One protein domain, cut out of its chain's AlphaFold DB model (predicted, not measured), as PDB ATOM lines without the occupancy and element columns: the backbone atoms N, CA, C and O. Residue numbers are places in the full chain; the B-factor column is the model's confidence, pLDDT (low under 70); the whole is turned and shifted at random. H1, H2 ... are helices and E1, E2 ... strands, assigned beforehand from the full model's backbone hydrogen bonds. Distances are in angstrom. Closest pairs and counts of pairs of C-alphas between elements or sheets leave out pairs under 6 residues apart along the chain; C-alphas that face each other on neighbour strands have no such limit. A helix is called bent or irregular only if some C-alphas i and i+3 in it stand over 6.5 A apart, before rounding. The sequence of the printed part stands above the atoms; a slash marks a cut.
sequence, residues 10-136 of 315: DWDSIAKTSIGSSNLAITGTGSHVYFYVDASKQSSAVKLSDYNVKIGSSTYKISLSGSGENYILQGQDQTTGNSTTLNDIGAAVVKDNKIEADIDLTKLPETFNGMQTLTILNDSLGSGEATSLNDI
ATOM      1  N   ASP A  10     -30.193  40.590  16.710       88.06
ATOM      2  CA  ASP A  10     -30.266  40.525  15.252       88.06
ATOM      3  C   ASP A  10     -31.710  40.582  14.715       88.06
ATOM      4  O   ASP A  10     -31.934  41.057  13.597       88.06
ATOM      5  N   TRP A  11     -32.704  40.231  15.537       88.19
ATOM      6  CA  TRP A  11     -34.130  40.350  15.215       88.19
ATOM      7  C   TRP A  11     -34.718  41.746  15.435       88.19
ATOM      8  O   TRP A  11     -35.884  41.973  15.108       88.19
ATOM      9  N   ASP A  12     -33.978  42.701  15.999       84.38
ATOM     10  CA  ASP A  12     -34.514  44.043  16.287       84.38
ATOM     11  C   ASP A  12     -34.802  44.869  15.033       84.38
ATOM     12  O   ASP A  12     -35.679  45.730  15.054       84.38
ATOM     13  N   SER A  13     -34.121  44.555  13.931       78.69
ATOM     14  CA  SER A  13     -34.364  45.160  12.616       78.69
ATOM     15  C   SER A  13     -35.433  44.439  11.786       78.69
ATOM     16  O   SER A  13     -35.828  44.935  10.733       78.69
ATOM     17  N   ILE A  14     -35.915  43.280  12.245       78.25
ATOM     18  CA  ILE A  14     -36.875  42.452  11.515       78.25
ATOM     19  C   ILE A  14     -38.287  42.765  12.016       78.25
ATOM     20  O   ILE A  14     -38.541  42.817  13.222       78.25
ATOM     21  N   ALA A  15     -39.218  42.967  11.081       78.75
ATOM     22  CA  ALA A  15     -40.618  43.219  11.402       78.75
ATOM     23  C   ALA A  15     -41.213  42.054  12.210       78.75
ATOM     24  O   ALA A  15     -41.076  40.885  11.849       78.75
ATOM     25  N   LYS A  16     -41.885  42.391  13.316       83.62
ATOM     26  CA  LYS A  16     -42.503  41.437  14.241       83.62
ATOM     27  C   LYS A  16     -44.022  41.573  14.171       83.62
ATOM     28  O   LYS A  16     -44.548  42.672  14.337       83.62
ATOM     29  N   THR A  17     -44.725  40.459  14.008       79.00
ATOM     30  CA  THR A  17     -46.186  40.397  14.116       79.00
ATOM     31  C   THR A  17     -46.574  39.989  15.530       79.00
ATOM     32  O   THR A  17     -46.192  38.915  16.000       79.00
ATOM     33  N   SER A  18     -47.355  40.819  16.220       79.69
ATOM     34  CA  SER A  18     -47.921  40.449  17.519       79.69
ATOM     35  C   SER A  18     -49.116  39.510  17.342       79.69
ATOM     36  O   SER A  18     -50.077  39.841  16.652       79.69
ATOM     37  N   ILE A  19     -49.072  38.351  17.999       75.19
ATOM     38  CA  ILE A  19     -50.120  37.323  17.983       75.19
ATOM     39  C   ILE A  19     -50.445  36.971  19.433       75.19
ATOM     40  O   ILE A  19     -49.652  36.342  20.138       75.19
ATOM     41  N   GLY A  20     -51.605  37.431  19.905       81.69
ATOM     42  CA  GLY A  20     -51.979  37.314  21.313       81.69
ATOM     43  C   GLY A  20     -50.967  38.020  22.223       81.69
ATOM     44  O   GLY A  20     -50.749  39.222  22.102       81.69
ATOM     45  N   SER A  21     -50.349  37.266  23.138       85.31
ATOM     46  CA  SER A  21     -49.274  37.764  24.019       85.31
ATOM     47  C   SER A  21     -47.872  37.445  23.490       85.31
ATOM     48  O   SER A  21     -46.902  37.521  24.239       85.31
ATOM     49  N   SER A  22     -47.756  37.072  22.218       88.75
ATOM     50  CA  SER A  22     -46.500  36.651  21.601       88.75
ATOM     51  C   SER A  22     -46.122  37.566  20.441       88.75
ATOM     52  O   SER A  22     -46.973  38.270  19.902       88.75
ATOM     53  N   ASN A  23     -44.860  37.530  20.021       85.31
ATOM     54  CA  ASN A  23     -44.415  38.125  18.762       85.31
ATOM     55  C   ASN A  23     -43.782  37.054  17.879       85.31
ATOM     56  O   ASN A  23     -43.041  36.217  18.385       85.31
ATOM     57  N   LEU A  24     -44.048  37.094  16.579       88.88
ATOM     58  CA  LEU A  24     -43.431  36.214  15.591       88.88
ATOM     59  C   LEU A  24     -42.711  37.057  14.540       88.88
ATOM     60  O   LEU A  24     -43.174  38.142  14.196       88.88
ATOM     61  N   ALA A  25     -41.604  36.547  14.020       85.25
ATOM     62  CA  ALA A  25     -40.948  37.089  12.837       85.25
ATOM     63  C   ALA A  25     -40.388  35.940  11.994       85.25
ATOM     64  O   ALA A  25     -40.104  34.860  12.511       85.25
ATOM     65  N   ILE A  26     -40.249  36.170  10.696       90.19
ATOM     66  CA  ILE A  26     -39.648  35.231   9.750       90.19
ATOM     67  C   ILE A  26     -38.854  36.032   8.718       90.19
ATOM     68  O   ILE A  26     -39.191  37.180   8.435       90.19
ATOM     69  N   THR A  27     -37.759  35.464   8.230       88.69
ATOM     70  CA  THR A  27     -36.937  36.010   7.145       88.69
ATOM     71  C   THR A  27     -36.174  34.867   6.472       88.69
ATOM     72  O   THR A  27     -36.180  33.739   6.956       88.69
ATOM     73  N   GLY A  28     -35.482  35.131   5.374       87.38
ATOM     74  CA  GLY A  28     -34.657  34.151   4.678       87.38
ATOM     75  C   GLY A  28     -33.520  34.801   3.904       87.38
ATOM     76  O   GLY A  28     -33.605  35.961   3.496       87.38
ATOM     77  N   THR A  29     -32.442  34.049   3.714       82.62
ATOM     78  CA  THR A  29     -31.285  34.463   2.914       82.62
ATOM     79  C   THR A  29     -30.684  33.243   2.232       82.62
ATOM     80  O   THR A  29     -30.231  32.326   2.920       82.62
ATOM     81  N   GLY A  30     -30.626  33.238   0.899       84.88
ATOM     82  CA  GLY A  30     -29.982  32.153   0.156       84.88
ATOM     83  C   GLY A  30     -30.623  30.797   0.459       84.88
ATOM     84  O   GLY A  30     -31.806  30.607   0.192       84.88
ATOM     85  N   SER A  31     -29.847  29.875   1.031       88.19
ATOM     86  CA  SER A  31     -30.268  28.510   1.367       88.19
ATOM     87  C   SER A  31     -30.901  28.357   2.755       88.19
ATOM     88  O   SER A  31     -31.060  27.229   3.210       88.19
ATOM     89  N   HIS A  32     -31.253  29.452   3.434       92.62
ATOM     90  CA  HIS A  32     -31.734  29.418   4.818       92.62
ATOM     91  C   HIS A  32     -33.018  30.223   5.021       92.62
ATOM     92  O   HIS A  32     -33.179  31.316   4.467       92.62
ATOM     93  N   VAL A  33     -33.906  29.701   5.869       94.31
ATOM     94  CA  VAL A  33     -35.073  30.412   6.413       94.31
ATOM     95  C   VAL A  33     -34.953  30.476   7.923       94.31
ATOM     96  O   VAL A  33     -34.811  29.453   8.584       94.31
ATOM     97  N   TYR A  34     -35.088  31.675   8.470       95.88
ATOM     98  CA  TYR A  34     -35.008  31.921   9.898       95.88
ATOM     99  C   TYR A  34     -36.369  32.316  10.443       95.88
ATOM    100  O   TYR A  34     -37.068  33.128   9.834       95.88
ATOM    101  N   PHE A  35     -36.724  31.838  11.633       95.56
ATOM    102  CA  PHE A  35     -37.890  32.356  12.347       95.56
ATOM    103  C   PHE A  35     -37.606  32.647  13.815       95.56
ATOM    104  O   PHE A  35     -36.741  32.033  14.436       95.56
ATOM    105  N   TYR A  36     -38.396  33.566  14.361       95.62
ATOM    106  CA  TYR A  36     -38.341  34.024  15.739       95.62
ATOM    107  C   TYR A  36     -39.708  33.958  16.398       95.62
ATOM    108  O   TYR A  36     -40.735  34.265  15.784       95.62
ATOM    109  N   VAL A  37     -39.704  33.607  17.679       95.31
ATOM    110  CA  VAL A  37     -40.883  33.584  18.539       95.31
ATOM    111  C   VAL A  37     -40.523  34.212  19.876       95.31
ATOM    112  O   VAL A  37     -39.638  33.728  20.567       95.31
ATOM    113  N   ASP A  38     -41.259  35.236  20.290       94.00
ATOM    114  CA  ASP A  38     -41.231  35.768  21.650       94.00
ATOM    115  C   ASP A  38     -42.515  35.384  22.370       94.00
ATOM    116  O   ASP A  38     -43.559  35.979  22.113       94.00
ATOM    117  N   ALA A  39     -42.454  34.414  23.276       92.44
ATOM    118  CA  ALA A  39     -43.577  34.063  24.136       92.44
ATOM    119  C   ALA A  39     -43.354  34.530  25.582       92.44
ATOM    120  O   ALA A  39     -44.051  34.076  26.485       92.44
ATOM    121  N   SER A  40     -42.411  35.442  25.850       91.44
ATOM    122  CA  SER A  40     -42.036  35.860  27.216       91.44
ATOM    123  C   SER A  40     -43.181  36.436  28.054       91.44
ATOM    124  O   SER A  40     -43.107  36.427  29.281       91.44
ATOM    125  N   LYS A  41     -44.261  36.903  27.418       87.69
ATOM    126  CA  LYS A  41     -45.463  37.405  28.104       87.69
ATOM    127  C   LYS A  41     -46.554  36.344  28.305       87.69
ATOM    128  O   LYS A  41     -47.589  36.654  28.889       87.69
ATOM    129  N   GLN A  42     -46.361  35.121  27.814       82.94
ATOM    130  CA  GLN A  42     -47.277  34.007  28.057       82.94
ATOM    131  C   GLN A  42     -47.126  33.497  29.493       82.94
ATOM    132  O   GLN A  42     -46.042  33.508  30.069       82.94
ATOM    133  N   SER A  43     -48.222  33.004  30.068       82.81
ATOM    134  CA  SER A  43     -48.205  32.362  31.389       82.81
ATOM    135  C   SER A  43     -47.611  30.949  31.366       82.81
ATOM    136  O   SER A  43     -47.294  30.399  32.420       82.81
ATOM    137  N   SER A  44     -47.466  30.359  30.178       85.38
ATOM    138  CA  SER A  44     -46.884  29.040  29.953       85.38
ATOM    139  C   SER A  44     -45.585  29.121  29.156       85.38
ATOM    140  O   SER A  44     -45.367  30.057  28.383       85.38
ATOM    141  N   ALA A  45     -44.755  28.087  29.304       82.81
ATOM    142  CA  ALA A  45     -43.582  27.909  28.460       82.81
ATOM    143  C   ALA A  45     -43.971  27.869  26.972       82.81
ATOM    144  O   ALA A  45     -45.062  27.412  26.610       82.81
ATOM    145  N   VAL A  46     -43.068  28.352  26.124       82.81
ATOM    146  CA  VAL A  46     -43.196  28.356  24.675       82.81
ATOM    147  C   VAL A  46     -43.316  26.916  24.210       82.81
ATOM    148  O   VAL A  46     -42.603  26.024  24.680       82.81
ATOM    149  N   LYS A  47     -44.272  26.660  23.321       81.62
ATOM    150  CA  LYS A  47     -44.428  25.317  22.778       81.62
ATOM    151  C   LYS A  47     -43.282  25.030  21.826       81.62
ATOM    152  O   LYS A  47     -42.963  25.839  20.977       81.62
ATOM    153  N   LEU A  48     -42.710  23.842  21.941       86.06
ATOM    154  CA  LEU A  48     -41.611  23.392  21.089       86.06
ATOM    155  C   LEU A  48     -42.111  22.688  19.814       86.06
ATOM    156  O   LEU A  48     -41.336  22.060  19.102       86.06
ATOM    157  N   SER A  49     -43.413  22.749  19.526       81.62
ATOM    158  CA  SER A  49     -44.054  22.032  18.424       81.62
ATOM    159  C   SER A  49     -45.096  22.885  17.702       81.62
ATOM    160  O   SER A  49     -45.550  23.911  18.214       81.62
ATOM    161  N   ASP A  50     -45.508  22.386  16.533       82.81
ATOM    162  CA  ASP A  50     -46.652  22.869  15.752       82.81
ATOM    163  C   ASP A  50     -46.451  24.242  15.093       82.81
ATOM    164  O   ASP A  50     -47.390  25.024  14.956       82.81
ATOM    165  N   TYR A  51     -45.227  24.519  14.644       92.31
ATOM    166  CA  TYR A  51     -44.943  25.677  13.802       92.31
ATOM    167  C   TYR A  51     -45.222  25.332  12.344       92.31
ATOM    168  O   TYR A  51     -44.529  24.508  11.759       92.31
ATOM    169  N   ASN A  52     -46.232  25.947  11.742       91.75
ATOM    170  CA  ASN A  52     -46.485  25.819  10.312       91.75
ATOM    171  C   ASN A  52     -45.672  26.889   9.587       91.75
ATOM    172  O   ASN A  52     -46.025  28.068   9.638       91.75
ATOM    173  N   VAL A  53     -44.587  26.476   8.940       93.81
ATOM    174  CA  VAL A  53     -43.741  27.334   8.110       93.81
ATOM    175  C   VAL A  53     -44.103  27.101   6.650       93.81
ATOM    176  O   VAL A  53     -44.012  25.978   6.158       93.81
ATOM    177  N   LYS A  54     -44.532  28.153   5.956       91.44
ATOM    178  CA  LYS A  54     -44.787  28.123   4.515       91.44
ATOM    179  C   LYS A  54     -43.651  28.796   3.772       91.44
ATOM    180  O   LYS A  54     -43.196  29.855   4.195       91.44
ATOM    181  N   ILE A  55     -43.226  28.184   2.675       90.00
ATOM    182  CA  ILE A  55     -42.174  28.674   1.787       90.00
ATOM    183  C   ILE A  55     -42.725  28.554   0.369       90.00
ATOM    184  O   ILE A  55     -42.901  27.448  -0.143       90.00
ATOM    185  N   GLY A  56     -43.084  29.680  -0.244       85.38
ATOM    186  CA  GLY A  56     -43.810  29.677  -1.511       85.38
ATOM    187  C   GLY A  56     -45.159  28.959  -1.383       85.38
ATOM    188  O   GLY A  56     -46.002  29.334  -0.567       85.38
ATOM    189  N   SER A  57     -45.371  27.916  -2.186       81.75
ATOM    190  CA  SER A  57     -46.583  27.079  -2.153       81.75
ATOM    191  C   SER A  57     -46.579  26.001  -1.067       81.75
ATOM    192  O   SER A  57     -47.587  25.316  -0.873       81.75
ATOM    193  N   SER A  58     -45.458  25.826  -0.380       88.25
ATOM    194  CA  SER A  58     -45.134  24.566   0.285       88.25
ATOM    195  C   SER A  58     -45.183  24.753   1.785       88.25
ATOM    196  O   SER A  58     -44.790  25.797   2.299       88.25
ATOM    197  N   THR A  59     -45.756  23.785   2.498       91.81
ATOM    198  CA  THR A  59     -46.048  23.919   3.934       91.81
ATOM    199  C   THR A  59     -45.320  22.846   4.721       91.81
ATOM    200  O   THR A  59     -45.528  21.656   4.499       91.81
ATOM    201  N   TYR A  60     -44.529  23.274   5.700       93.56
ATOM    202  CA  TYR A  60     -43.761  22.413   6.585       93.56
ATOM    203  C   TYR A  60     -44.214  22.602   8.024       93.56
ATOM    204  O   TYR A  60     -44.215  23.711   8.558       93.56
ATOM    205  N   LYS A  61     -44.570  21.502   8.679       94.31
ATOM    206  CA  LYS A  61     -44.839  21.498  10.113       94.31
ATOM    207  C   LYS A  61     -43.542  21.221  10.865       94.31
ATOM    208  O   LYS A  61     -43.010  20.118  10.784       94.31
ATOM    209  N   ILE A  62     -43.046  22.215  11.586       95.50
ATOM    210  CA  ILE A  62     -41.768  22.194  12.292       95.50
ATOM    211  C   ILE A  62     -41.988  21.892  13.779       95.50
ATOM    212  O   ILE A  62     -42.894  22.421  14.435       95.50
ATOM    213  N   SER A  63     -41.128  21.035  14.317       94.75
ATOM    214  CA  SER A  63     -41.012  20.726  15.740       94.75
ATOM    215  C   SER A  63     -39.551  20.729  16.167       94.75
ATOM    216  O   SER A  63     -38.673  20.343  15.398       94.75
ATOM    217  N   LEU A  64     -39.296  21.150  17.398       95.56
ATOM    218  CA  LEU A  64     -37.975  21.216  17.997       95.56
ATOM    219  C   LEU A  64     -37.750  19.949  18.830       95.56
ATOM    220  O   LEU A  64     -38.537  19.627  19.720       95.56
ATOM    221  N   SER A  65     -36.664  19.233  18.551       93.75
ATOM    222  CA  SER A  65     -36.265  18.021  19.266       93.75
ATOM    223  C   SER A  65     -34.918  18.240  19.943       93.75
ATOM    224  O   SER A  65     -33.926  18.557  19.291       93.75
ATOM    225  N   GLY A  66     -34.878  18.108  21.265       92.19
ATOM    226  CA  GLY A  66     -33.681  18.402  22.044       92.19
ATOM    227  C   GLY A  66     -33.985  18.626  23.519       92.19
ATOM    228  O   GLY A  66     -35.089  18.352  23.996       92.19
ATOM    229  N   SER A  67     -32.984  19.113  24.246       89.88
ATOM    230  CA  SER A  67     -33.089  19.449  25.665       89.88
ATOM    231  C   SER A  67     -32.139  20.587  26.016       89.88
ATOM    232  O   SER A  67     -31.057  20.681  25.440       89.88
ATOM    233  N   GLY A  68     -32.496  21.390  27.019       93.69
ATOM    234  CA  GLY A  68     -31.730  22.580  27.383       93.69
ATOM    235  C   GLY A  68     -32.093  23.749  26.475       93.69
ATOM    236  O   GLY A  68     -33.278  23.972  26.233       93.69
ATOM    237  N   GLU A  69     -31.084  24.479  25.998       95.75
ATOM    238  CA  GLU A  69     -31.274  25.651  25.132       95.75
ATOM    239  C   GLU A  69     -31.118  25.329  23.640       95.75
ATOM    240  O   GLU A  69     -31.665  26.050  22.824       95.75
ATOM    241  N   ASN A  70     -30.439  24.239  23.263       95.81
ATOM    242  CA  ASN A  70     -30.155  23.911  21.861       95.81
ATOM    243  C   ASN A  70     -31.040  22.762  21.364       95.81
ATOM    244  O   ASN A  70     -31.123  21.707  22.000       95.81
ATOM    245  N   TYR A  71     -31.664  22.953  20.204       96.94
ATOM    246  CA  TYR A  71     -32.615  22.024  19.599       96.94
ATOM    247  C   TYR A  71     -32.278  21.768  18.133       96.94
ATOM    248  O   TYR A  71     -31.763  22.633  17.430       96.94
ATOM    249  N   ILE A  72     -32.624  20.571  17.670       95.62
ATOM    250  CA  ILE A  72     -32.608  20.197  16.256       95.62
ATOM    251  C   ILE A  72     -34.025  20.355  15.712       95.62
ATOM    252  O   ILE A  72     -34.998  19.970  16.370       95.62
ATOM    253  N   LEU A  73     -34.153  20.889  14.502       96.62
ATOM    254  CA  LEU A  73     -35.439  21.000  13.828       96.62
ATOM    255  C   LEU A  73     -35.807  19.686  13.135       96.62
ATOM    256  O   LEU A  73     -35.028  19.099  12.384       96.62
ATOM    257  N   GLN A  74     -37.036  19.244  13.368       95.50
ATOM    258  CA  GLN A  74     -37.699  18.189  12.610       95.50
ATOM    259  C   GLN A  74     -38.861  18.809  11.844       95.50
ATOM    260  O   GLN A  74     -39.611  19.612  12.399       95.50
ATOM    261  N   GLY A  75     -39.012  18.432  10.582       93.00
ATOM    262  CA  GLY A  75     -40.090  18.881   9.714       93.00
ATOM    263  C   GLY A  75     -41.040  17.752   9.348       93.00
ATOM    264  O   GLY A  75     -40.694  16.572   9.374       93.00
ATOM    265  N   GLN A  76     -42.246  18.118   8.950       93.44
ATOM    266  CA  GLN A  76     -43.140  17.261   8.188       93.44
ATOM    267  C   GLN A  76     -43.629  18.049   6.985       93.44
ATOM    268  O   GLN A  76     -44.246  19.099   7.160       93.44
ATOM    269  N   ASP A  77     -43.362  17.549   5.783       92.12
ATOM    270  CA  ASP A  77     -43.922  18.128   4.562       92.12
ATOM    271  C   ASP A  77     -45.432  17.854   4.513       92.12
ATOM    272  O   ASP A  77     -45.866  16.708   4.631       92.12
ATOM    273  N   GLN A  78     -46.233  18.911   4.398       87.88
ATOM    274  CA  GLN A  78     -47.696  18.865   4.323       87.88
ATOM    275  C   GLN A  78     -48.221  19.251   2.934       87.88
ATOM    276  O   GLN A  78     -49.434  19.294   2.727       87.88
ATOM    277  N   THR A  79     -47.343  19.516   1.966       79.38
ATOM    278  CA  THR A  79     -47.696  20.133   0.677       79.38
ATOM    279  C   THR A  79     -48.633  19.258  -0.157       79.38
ATOM    280  O   THR A  79     -49.543  19.756  -0.813       79.38
ATOM    281  N   THR A  80     -48.474  17.933  -0.087       76.62
ATOM    282  CA  THR A  80     -49.272  16.967  -0.871       76.62
ATOM    283  C   THR A  80     -50.297  16.190  -0.039       76.62
ATOM    284  O   THR A  80     -50.891  15.228  -0.527       76.62
ATOM    285  N   GLY A  81     -50.502  16.559   1.231       72.06
ATOM    286  CA  GLY A  81     -51.344  15.808   2.172       72.06
ATOM    287  C   GLY A  81     -50.736  14.486   2.667       72.06
ATOM    288  O   GLY A  81     -51.308  13.847   3.548       72.06
ATOM    289  N   ASN A  82     -49.565  14.090   2.155       73.75
ATOM    290  CA  ASN A  82     -48.769  12.982   2.676       73.75
ATOM    291  C   ASN A  82     -47.682  13.516   3.613       73.75
ATOM    292  O   ASN A  82     -46.744  14.165   3.160       73.75
ATOM    293  N   SER A  83     -47.788  13.200   4.907       83.00
ATOM    294  CA  SER A  83     -46.811  13.628   5.913       83.00
ATOM    295  C   SER A  83     -45.526  12.804   5.811       83.00
ATOM    296  O   SER A  83     -45.433  11.698   6.350       83.00
ATOM    297  N   THR A  84     -44.528  13.333   5.101       88.00
ATOM    298  CA  THR A  84     -43.167  12.775   5.110       88.00
ATOM    299  C   THR A  84     -42.374  13.450   6.218       88.00
ATOM    300  O   THR A  84     -42.263  14.674   6.243       88.00
ATOM    301  N   THR A  85     -41.828  12.663   7.149       91.94
ATOM    302  CA  THR A  85     -40.973  13.193   8.221       91.94
ATOM    303  C   THR A  85     -39.594  13.547   7.669       91.94
ATOM    304  O   THR A  85     -38.935  12.709   7.055       91.94
ATOM    305  N   LEU A  86     -39.159  14.775   7.927       92.25
ATOM    306  CA  LEU A  86     -37.849  15.320   7.599       92.25
ATOM    307  C   LEU A  86     -37.071  15.480   8.907       92.25
ATOM    308  O   LEU A  86     -37.498  16.197   9.811       92.25
ATOM    309  N   ASN A  87     -35.946  14.789   9.036       93.25
ATOM    310  CA  ASN A  87     -35.133  14.848  10.247       93.25
ATOM    311  C   ASN A  87     -33.958  15.796  10.040       93.25
ATOM    312  O   ASN A  87     -33.369  15.793   8.963       93.25
ATOM    313  N   ASP A  88     -33.592  16.532  11.092       95.12
ATOM    314  CA  ASP A  88     -32.406  17.393  11.103       95.12
ATOM    315  C   ASP A  88     -32.414  18.448   9.986       95.12
ATOM    316  O   ASP A  88     -31.434  18.639   9.278       95.12
ATOM    317  N   ILE A  89     -33.532  19.151   9.810       96.25
ATOM    318  CA  ILE A  89     -33.660  20.198   8.780       96.25
ATOM    319  C   ILE A  89     -33.079  21.548   9.216       96.25
ATOM    320  O   ILE A  89     -33.291  22.549   8.542       96.25
ATOM    321  N   GLY A  90     -32.391  21.604  10.357       96.56
ATOM    322  CA  GLY A  90     -31.875  22.851  10.900       96.56
ATOM    323  C   GLY A  90     -31.677  22.829  12.412       96.56
ATOM    324  O   GLY A  90     -31.777  21.779  13.055       96.56
ATOM    325  N   ALA A  91     -31.431  24.003  12.982       97.06
ATOM    326  CA  ALA A  91     -31.141  24.187  14.399       97.06
ATOM    327  C   ALA A  91     -32.003  25.295  15.009       97.06
ATOM    328  O   ALA A  91     -32.479  26.189  14.314       97.06
ATOM    329  N   ALA A  92     -32.203  25.239  16.322       97.69
ATOM    330  CA  ALA A  92     -32.869  26.294  17.068       97.69
ATOM    331  C   ALA A  92     -32.259  26.485  18.453       97.69
ATOM    332  O   ALA A  92     -31.789  25.530  19.080       97.69
ATOM    333  N   VAL A  93     -32.349  27.716  18.944       96.81
ATOM    334  CA  VAL A  93     -32.060  28.073  20.330       96.81
ATOM    335  C   VAL A  93     -33.357  28.496  21.009       96.81
ATOM    336  O   VAL A  93     -34.135  29.277  20.465       96.81
ATOM    337  N   VAL A  94     -33.598  27.961  22.206       96.31
ATOM    338  CA  VAL A  94     -34.728  28.314  23.065       96.31
ATOM    339  C   VAL A  94     -34.204  28.804  24.402       96.31
ATOM    340  O   VAL A  94     -33.635  28.039  25.179       96.31
ATOM    341  N   LYS A  95     -34.440  30.080  24.694       95.19
ATOM    342  CA  LYS A  95     -33.976  30.727  25.923       95.19
ATOM    343  C   LYS A  95     -34.937  31.829  26.339       95.19
ATOM    344  O   LYS A  95     -35.426  32.563  25.489       95.19
ATOM    345  N   ASP A  96     -35.222  31.934  27.635       94.44
ATOM    346  CA  ASP A  96     -36.100  32.971  28.205       94.44
ATOM    347  C   ASP A  96     -37.488  33.056  27.539       94.44
ATOM    348  O   ASP A  96     -38.053  34.130  27.335       94.44
ATOM    349  N   ASN A  97     -38.056  31.891  27.202       94.19
ATOM    350  CA  ASN A  97     -39.330  31.752  26.488       94.19
ATOM    351  C   ASN A  97     -39.351  32.361  25.078       94.19
ATOM    352  O   ASN A  97     -40.416  32.690  24.546       94.19
ATOM    353  N   LYS A  98     -38.172  32.504  24.483       95.31
ATOM    354  CA  LYS A  98     -37.981  32.917  23.103       95.31
ATOM    355  C   LYS A  98     -37.375  31.779  22.302       95.31
ATOM    356  O   LYS A  98     -36.716  30.910  22.871       95.31
ATOM    357  N   ILE A  99     -37.645  31.782  21.006       96.81
ATOM    358  CA  ILE A  99     -37.083  30.848  20.038       96.81
ATOM    359  C   ILE A  99     -36.487  31.658  18.908       96.81
ATOM    360  O   ILE A  99     -37.123  32.593  18.423       96.81
ATOM    361  N   GLU A 100     -35.326  31.235  18.452       96.50
ATOM    362  CA  GLU A 100     -34.847  31.523  17.110       96.50
ATOM    363  C   GLU A 100     -34.394  30.226  16.455       96.50
ATOM    364  O   GLU A 100     -33.897  29.311  17.116       96.50
ATOM    365  N   ALA A 101     -34.640  30.122  15.163       97.12
ATOM    366  CA  ALA A 101     -34.460  28.892  14.425       97.12
ATOM    367  C   ALA A 101     -33.952  29.191  13.023       97.12
ATOM    368  O   ALA A 101     -34.341  30.196  12.435       97.12
ATOM    369  N   ASP A 102     -33.129  28.288  12.508       96.88
ATOM    370  CA  ASP A 102     -32.586  28.266  11.154       96.88
ATOM    371  C   ASP A 102     -32.995  26.950  10.492       96.88
ATOM    372  O   ASP A 102     -32.699  25.873  11.011       96.88
ATOM    373  N   ILE A 103     -33.694  27.051   9.365       96.25
ATOM    374  CA  ILE A 103     -34.096  25.953   8.495       96.25
ATOM    375  C   ILE A 103     -33.172  25.950   7.277       96.25
ATOM    376  O   ILE A 103     -33.208  26.869   6.456       96.25
ATOM    377  N   ASP A 104     -32.425  24.862   7.119       94.56
ATOM    378  CA  ASP A 104     -31.599  24.587   5.949       94.56
ATOM    379  C   ASP A 104     -32.485  24.095   4.798       94.56
ATOM    380  O   ASP A 104     -32.982  22.962   4.784       94.56
ATOM    381  N   LEU A 105     -32.675  24.961   3.806       92.19
ATOM    382  CA  LEU A 105     -33.522  24.689   2.651       92.19
ATOM    383  C   LEU A 105     -32.973  23.567   1.768       92.19
ATOM    384  O   LEU A 105     -33.743  22.941   1.044       92.19
ATOM    385  N   THR A 106     -31.672  23.265   1.833       89.50
ATOM    386  CA  THR A 106     -31.079  22.155   1.065       89.50
ATOM    387  C   THR A 106     -31.506  20.785   1.589       89.50
ATOM    388  O   THR A 106     -31.378  19.781   0.887       89.50
ATOM    389  N   LYS A 107     -32.050  20.738   2.810       92.62
ATOM    390  CA  LYS A 107     -32.588  19.529   3.443       92.62
ATOM    391  C   LYS A 107     -34.095  19.363   3.243       92.62
ATOM    392  O   LYS A 107     -34.678  18.398   3.743       92.62
ATOM    393  N   LEU A 108     -34.736  20.286   2.527       91.81
ATOM    394  CA  LEU A 108     -36.142  20.191   2.159       91.81
ATOM    395  C   LEU A 108     -36.297  19.460   0.811       91.81
ATOM    396  O   LEU A 108     -35.381  19.463  -0.009       91.81
ATOM    397  N   PRO A 109     -37.443  18.798   0.569       87.19
ATOM    398  CA  PRO A 109     -37.665  18.031  -0.659       87.19
ATOM    399  C   PRO A 109     -37.814  18.907  -1.909       87.19
ATOM    400  O   PRO A 109     -37.722  18.399  -3.028       87.19
ATOM    401  N   GLU A 110     -38.064  20.203  -1.733       82.50
ATOM    402  CA  GLU A 110     -38.269  21.142  -2.824       82.50
ATOM    403  C   GLU A 110     -37.050  22.022  -3.056       82.50
ATOM    404  O   GLU A 110     -36.347  22.421  -2.130       82.50
ATOM    405  N   THR A 111     -36.831  22.364  -4.323       78.19
ATOM    406  CA  THR A 111     -35.866  23.390  -4.701       78.19
ATOM    407  C   THR A 111     -36.556  24.741  -4.716       78.19
ATOM    408  O   THR A 111     -37.490  24.949  -5.495       78.19
ATOM    409  N   PHE A 112     -36.050  25.671  -3.921       80.50
ATOM    410  CA  PHE A 112     -36.525  27.048  -3.915       80.50
ATOM    411  C   PHE A 112     -35.587  27.889  -4.760       80.50
ATOM    412  O   PHE A 112     -34.369  27.780  -4.630       80.50
ATOM    413  N   ASN A 113     -36.153  28.702  -5.646       73.06
ATOM    414  CA  ASN A 113     -35.394  29.646  -6.449       73.06
ATOM    415  C   ASN A 113     -36.172  30.951  -6.582       73.06
ATOM    416  O   ASN A 113     -37.376  30.939  -6.856       73.06
ATOM    417  N   GLY A 114     -35.454  32.059  -6.441       68.06
ATOM    418  CA  GLY A 114     -36.003  33.395  -6.565       68.06
ATOM    419  C   GLY A 114     -36.835  33.806  -5.354       68.06
ATOM    420  O   GLY A 114     -36.744  33.254  -4.257       68.06
ATOM    421  N   MET A 115     -37.690  34.792  -5.584       63.00
ATOM    422  CA  MET A 115     -38.507  35.397  -4.545       63.00
ATOM    423  C   MET A 115     -39.598  34.440  -4.054       63.00
ATOM    424  O   MET A 115     -40.447  34.001  -4.832       63.00
ATOM    425  N   GLN A 116     -39.593  34.146  -2.758       73.12
ATOM    426  CA  GLN A 116     -40.584  33.304  -2.098       73.12
ATOM    427  C   GLN A 116     -41.254  34.070  -0.960       73.12
ATOM    428  O   GLN A 116     -40.607  34.787  -0.193       73.12
ATOM    429  N   THR A 117     -42.565  33.884  -0.831       71.75
ATOM    430  CA  THR A 117     -43.291  34.289   0.373       71.75
ATOM    431  C   THR A 117     -42.981  33.290   1.476       71.75
ATOM    432  O   THR A 117     -43.157  32.085   1.289       71.75
ATOM    433  N   LEU A 118     -42.536  33.786   2.625       79.94
ATOM    434  CA  LEU A 118     -42.313  32.995   3.824       79.94
ATOM    435  C   LEU A 118     -43.377  33.347   4.852       79.94
ATOM    436  O   LEU A 118     -43.582  34.523   5.143       79.94
ATOM    437  N   THR A 119     -44.010  32.347   5.450       77.50
ATOM    438  CA  THR A 119     -45.011  32.557   6.501       77.50
ATOM    439  C   THR A 119     -44.735  31.633   7.669       77.50
ATOM    440  O   THR A 119     -44.367  30.481   7.466       77.50
ATOM    441  N   ILE A 120     -44.952  32.104   8.893       88.69
ATOM    442  CA  ILE A 120     -44.963  31.265  10.088       88.69
ATOM    443  C   ILE A 120     -46.234  31.481  10.900       88.69
ATOM    444  O   ILE A 120     -46.633  32.606  11.208       88.69
ATOM    445  N   LEU A 121     -46.838  30.363  11.287       83.88
ATOM    446  CA  LEU A 121     -48.015  30.280  12.139       83.88
ATOM    447  C   LEU A 121     -47.746  29.295  13.278       83.88
ATOM    448  O   LEU A 121     -47.138  28.243  13.080       83.88
ATOM    449  N   ASN A 122     -48.267  29.600  14.462       85.00
ATOM    450  CA  ASN A 122     -48.418  28.623  15.530       85.00
ATOM    451  C   ASN A 122     -49.756  28.864  16.234       85.00
ATOM    452  O   ASN A 122     -49.894  29.811  17.009       85.00
ATOM    453  N   ASP A 123     -50.726  27.979  15.993       76.06
ATOM    454  CA  ASP A 123     -52.105  28.114  16.490       76.06
ATOM    455  C   ASP A 123     -52.194  28.188  18.020       76.06
ATOM    456  O   ASP A 123     -53.183  28.658  18.583       76.06
ATOM    457  N   SER A 124     -51.159  27.725  18.725       74.12
ATOM    458  CA  SER A 124     -51.125  27.779  20.182       74.12
ATOM    459  C   SER A 124     -50.722  29.136  20.756       74.12
ATOM    460  O   SER A 124     -50.959  29.375  21.938       74.12
ATOM    461  N   LEU A 125     -50.140  30.020  19.940       74.94
ATOM    462  CA  LEU A 125     -49.778  31.386  20.332       74.94
ATOM    463  C   LEU A 125     -50.950  32.367  20.156       74.94
ATOM    464  O   LEU A 125     -50.936  33.451  20.745       74.94
ATOM    465  N   GLY A 126     -51.967  31.967  19.388       70.12
ATOM    466  CA  GLY A 126     -53.151  32.742  19.032       70.12
ATOM    467  C   GLY A 126     -53.464  32.615  17.539       70.12
ATOM    468  O   GLY A 126     -52.747  31.951  16.797       70.12
ATOM    469  N   SER A 127     -54.537  33.265  17.086       65.25
ATOM    470  CA  SER A 127     -54.850  33.369  15.658       65.25
ATOM    471  C   SER A 127     -54.037  34.502  15.028       65.25
ATOM    472  O   SER A 127     -54.253  35.667  15.369       65.25
ATOM    473  N   GLY A 128     -53.120  34.177  14.123       61.53
ATOM    474  CA  GLY A 128     -52.340  35.148  13.355       61.53
ATOM    475  C   GLY A 128     -51.066  34.525  12.797       61.53
ATOM    476  O   GLY A 128     -50.625  33.488  13.278       61.53
ATOM    477  N   GLU A 129     -50.467  35.157  11.795       73.62
ATOM    478  CA  GLU A 129     -49.243  34.682  11.147       73.62
ATOM    479  C   GLU A 129     -48.249  35.831  10.943       73.62
ATOM    480  O   GLU A 129     -48.646  36.991  10.815       73.62
ATOM    481  N   ALA A 130     -46.954  35.520  10.949       61.69
ATOM    482  CA  ALA A 130     -45.914  36.446  10.513       61.69
ATOM    483  C   ALA A 130     -45.476  36.076   9.099       61.69
ATOM    484  O   ALA A 130     -45.275  34.898   8.810       61.69
ATOM    485  N   THR A 131     -45.300  37.080   8.245       60.28
ATOM    486  CA  THR A 131     -44.988  36.886   6.828       60.28
ATOM    487  C   THR A 131     -43.803  37.759   6.433       60.28
ATOM    488  O   THR A 131     -43.642  38.868   6.939       60.28
ATOM    489  N   SER A 132     -42.968  37.253   5.532       61.56
ATOM    490  CA  SER A 132     -41.866  37.980   4.904       61.56
ATOM    491  C   SER A 132     -41.727  37.555   3.446       61.56
ATOM    492  O   SER A 132     -42.289  36.542   3.027       61.56
ATOM    493  N   LEU A 133     -41.016  38.352   2.660       48.25
ATOM    494  CA  LEU A 133     -40.751  38.080   1.258       48.25
ATOM    495  C   LEU A 133     -39.241  38.103   1.066       48.25
ATOM    496  O   LEU A 133     -38.596  39.111   1.359       48.25
ATOM    497  N   ASN A 134     -38.681  36.988   0.612       69.88
ATOM    498  CA  ASN A 134     -37.239  36.804   0.576       69.88
ATOM    499  C   ASN A 134     -36.824  36.153  -0.735       69.88
ATOM    500  O   ASN A 134     -37.465  35.213  -1.204       69.88
ATOM    501  N   ASP A 135     -35.738  36.653  -1.316       63.12
ATOM    502  CA  ASP A 135     -35.043  35.942  -2.381       63.12
ATOM    503  C   ASP A 135     -34.256  34.784  -1.758       63.12
ATOM    504  O   ASP A 135     -33.326  34.990  -0.968       63.12
ATOM    505  N   ILE A 136     -34.693  33.563  -2.055       71.88
ATOM    506  CA  ILE A 136     -34.079  32.338  -1.555       71.88
ATOM    507  C   ILE A 136     -33.720  31.430  -2.726       71.88
ATOM    508  O   ILE A 136     -34.488  31.226  -3.668       71.88
TER     509      ILE A 136
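AT A GLANCE: This is residues 10 to 136 of the 315 residues of an uncharacterized protein of Lactobacillus similis DSM 23365 = JCM 2765 (UniProt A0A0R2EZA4). This is a flattened, nearly closed barrel of strands, much like a sandwich: a wall with E2, E3, E8 and E9 faces a wall with E4, E5, E6, E10 and E11. The walls join where E6 pairs with E8, and on the other side E11 comes near E2 without pairing with it; E7 borders E6, E1 borders E2, and tiny H1 only grazes the wall with E2 and E3, with its residue 11. The printed part has 127 residues with one named helix and eleven named strands, in chain order H1 and then E1 to E11, in one branched antiparallel sheet, strongly twisted; the class is mostly strand. The whole is compact, with a radius of gyration of the C-alphas of 13.5 A, and rounded, spanning 38 by 29 by 26 A.

IN THESE COORDINATES: Find C-alpha 10 at (-30.266, 40.525, 15.252), where H1, residues 10 to 13, begins; it is irregular, but only just, with C-alphas 10 and 13 6.7 A apart. E1 holds residues 17 to 19, E2 22 to 29 over 24.2 A, and E3 32 to 38 over 20.3 A. E4 holds 51 to 55; E5, 58 to 67, is the longest strand at 28.6 A, starting at C-alpha 58 (-45.134, 24.566, 0.285). Next come E6, 70 to 77 over 22.9 A, E7, 84 to 86, E8, 90 to 95, and E9, 98 to 104 over 20.1 A. E10 is 115 to 121, and E11 is 129 to 135, ending at C-alpha 135 (-35.043, 35.942, -2.381).

HOW THE PARTS SIT: H1 only grazes the sheet, with residue 11, and is too short for an O i to N i+4 pair; its one O i to N i+3 pair is not within range. E1, E2 and E3 form a meander, each strand the antiparallel neighbour of the one before; look at N 17 and O 24, 2.8 A, and N 25 and O 36, 3.0 A. E9 lies on the other side of E3 from E2, with N 35 and O 101 at 3.0 A. A second meander is E4, E5, E6 and E7: find N 53 and O 60, 2.8 A, N 63 and O 74, 2.8 A, and N 75 and O 86, 2.8 A. E6 is staggered: E7 and E8 lie on one side of it, E5 on the other, and N 71 and O 92 are 2.8 A apart. E8 and E9 are a hairpin, with N 93 and O 100 at 2.9 A. E10 is antiparallel to E4, N 54 and O 119 at 2.8 A, and forms a hairpin with E11, N 118 and O 132 at 2.8 A. The closest C-alphas of E2 and E11 are those of Ala 25 and Ala 130, 5.5 A.

THE WHOLE: The C-alphas of Ser 43 and Asn 113 are the two farthest apart, 40.0 A. The printed part has no cut. The link from E3 to E4, residues 39 to 50, is long. Mean pLDDT of the printed part is 85.8; residues 114 to 115, 127 to 128 and 130 to 135 are under 70.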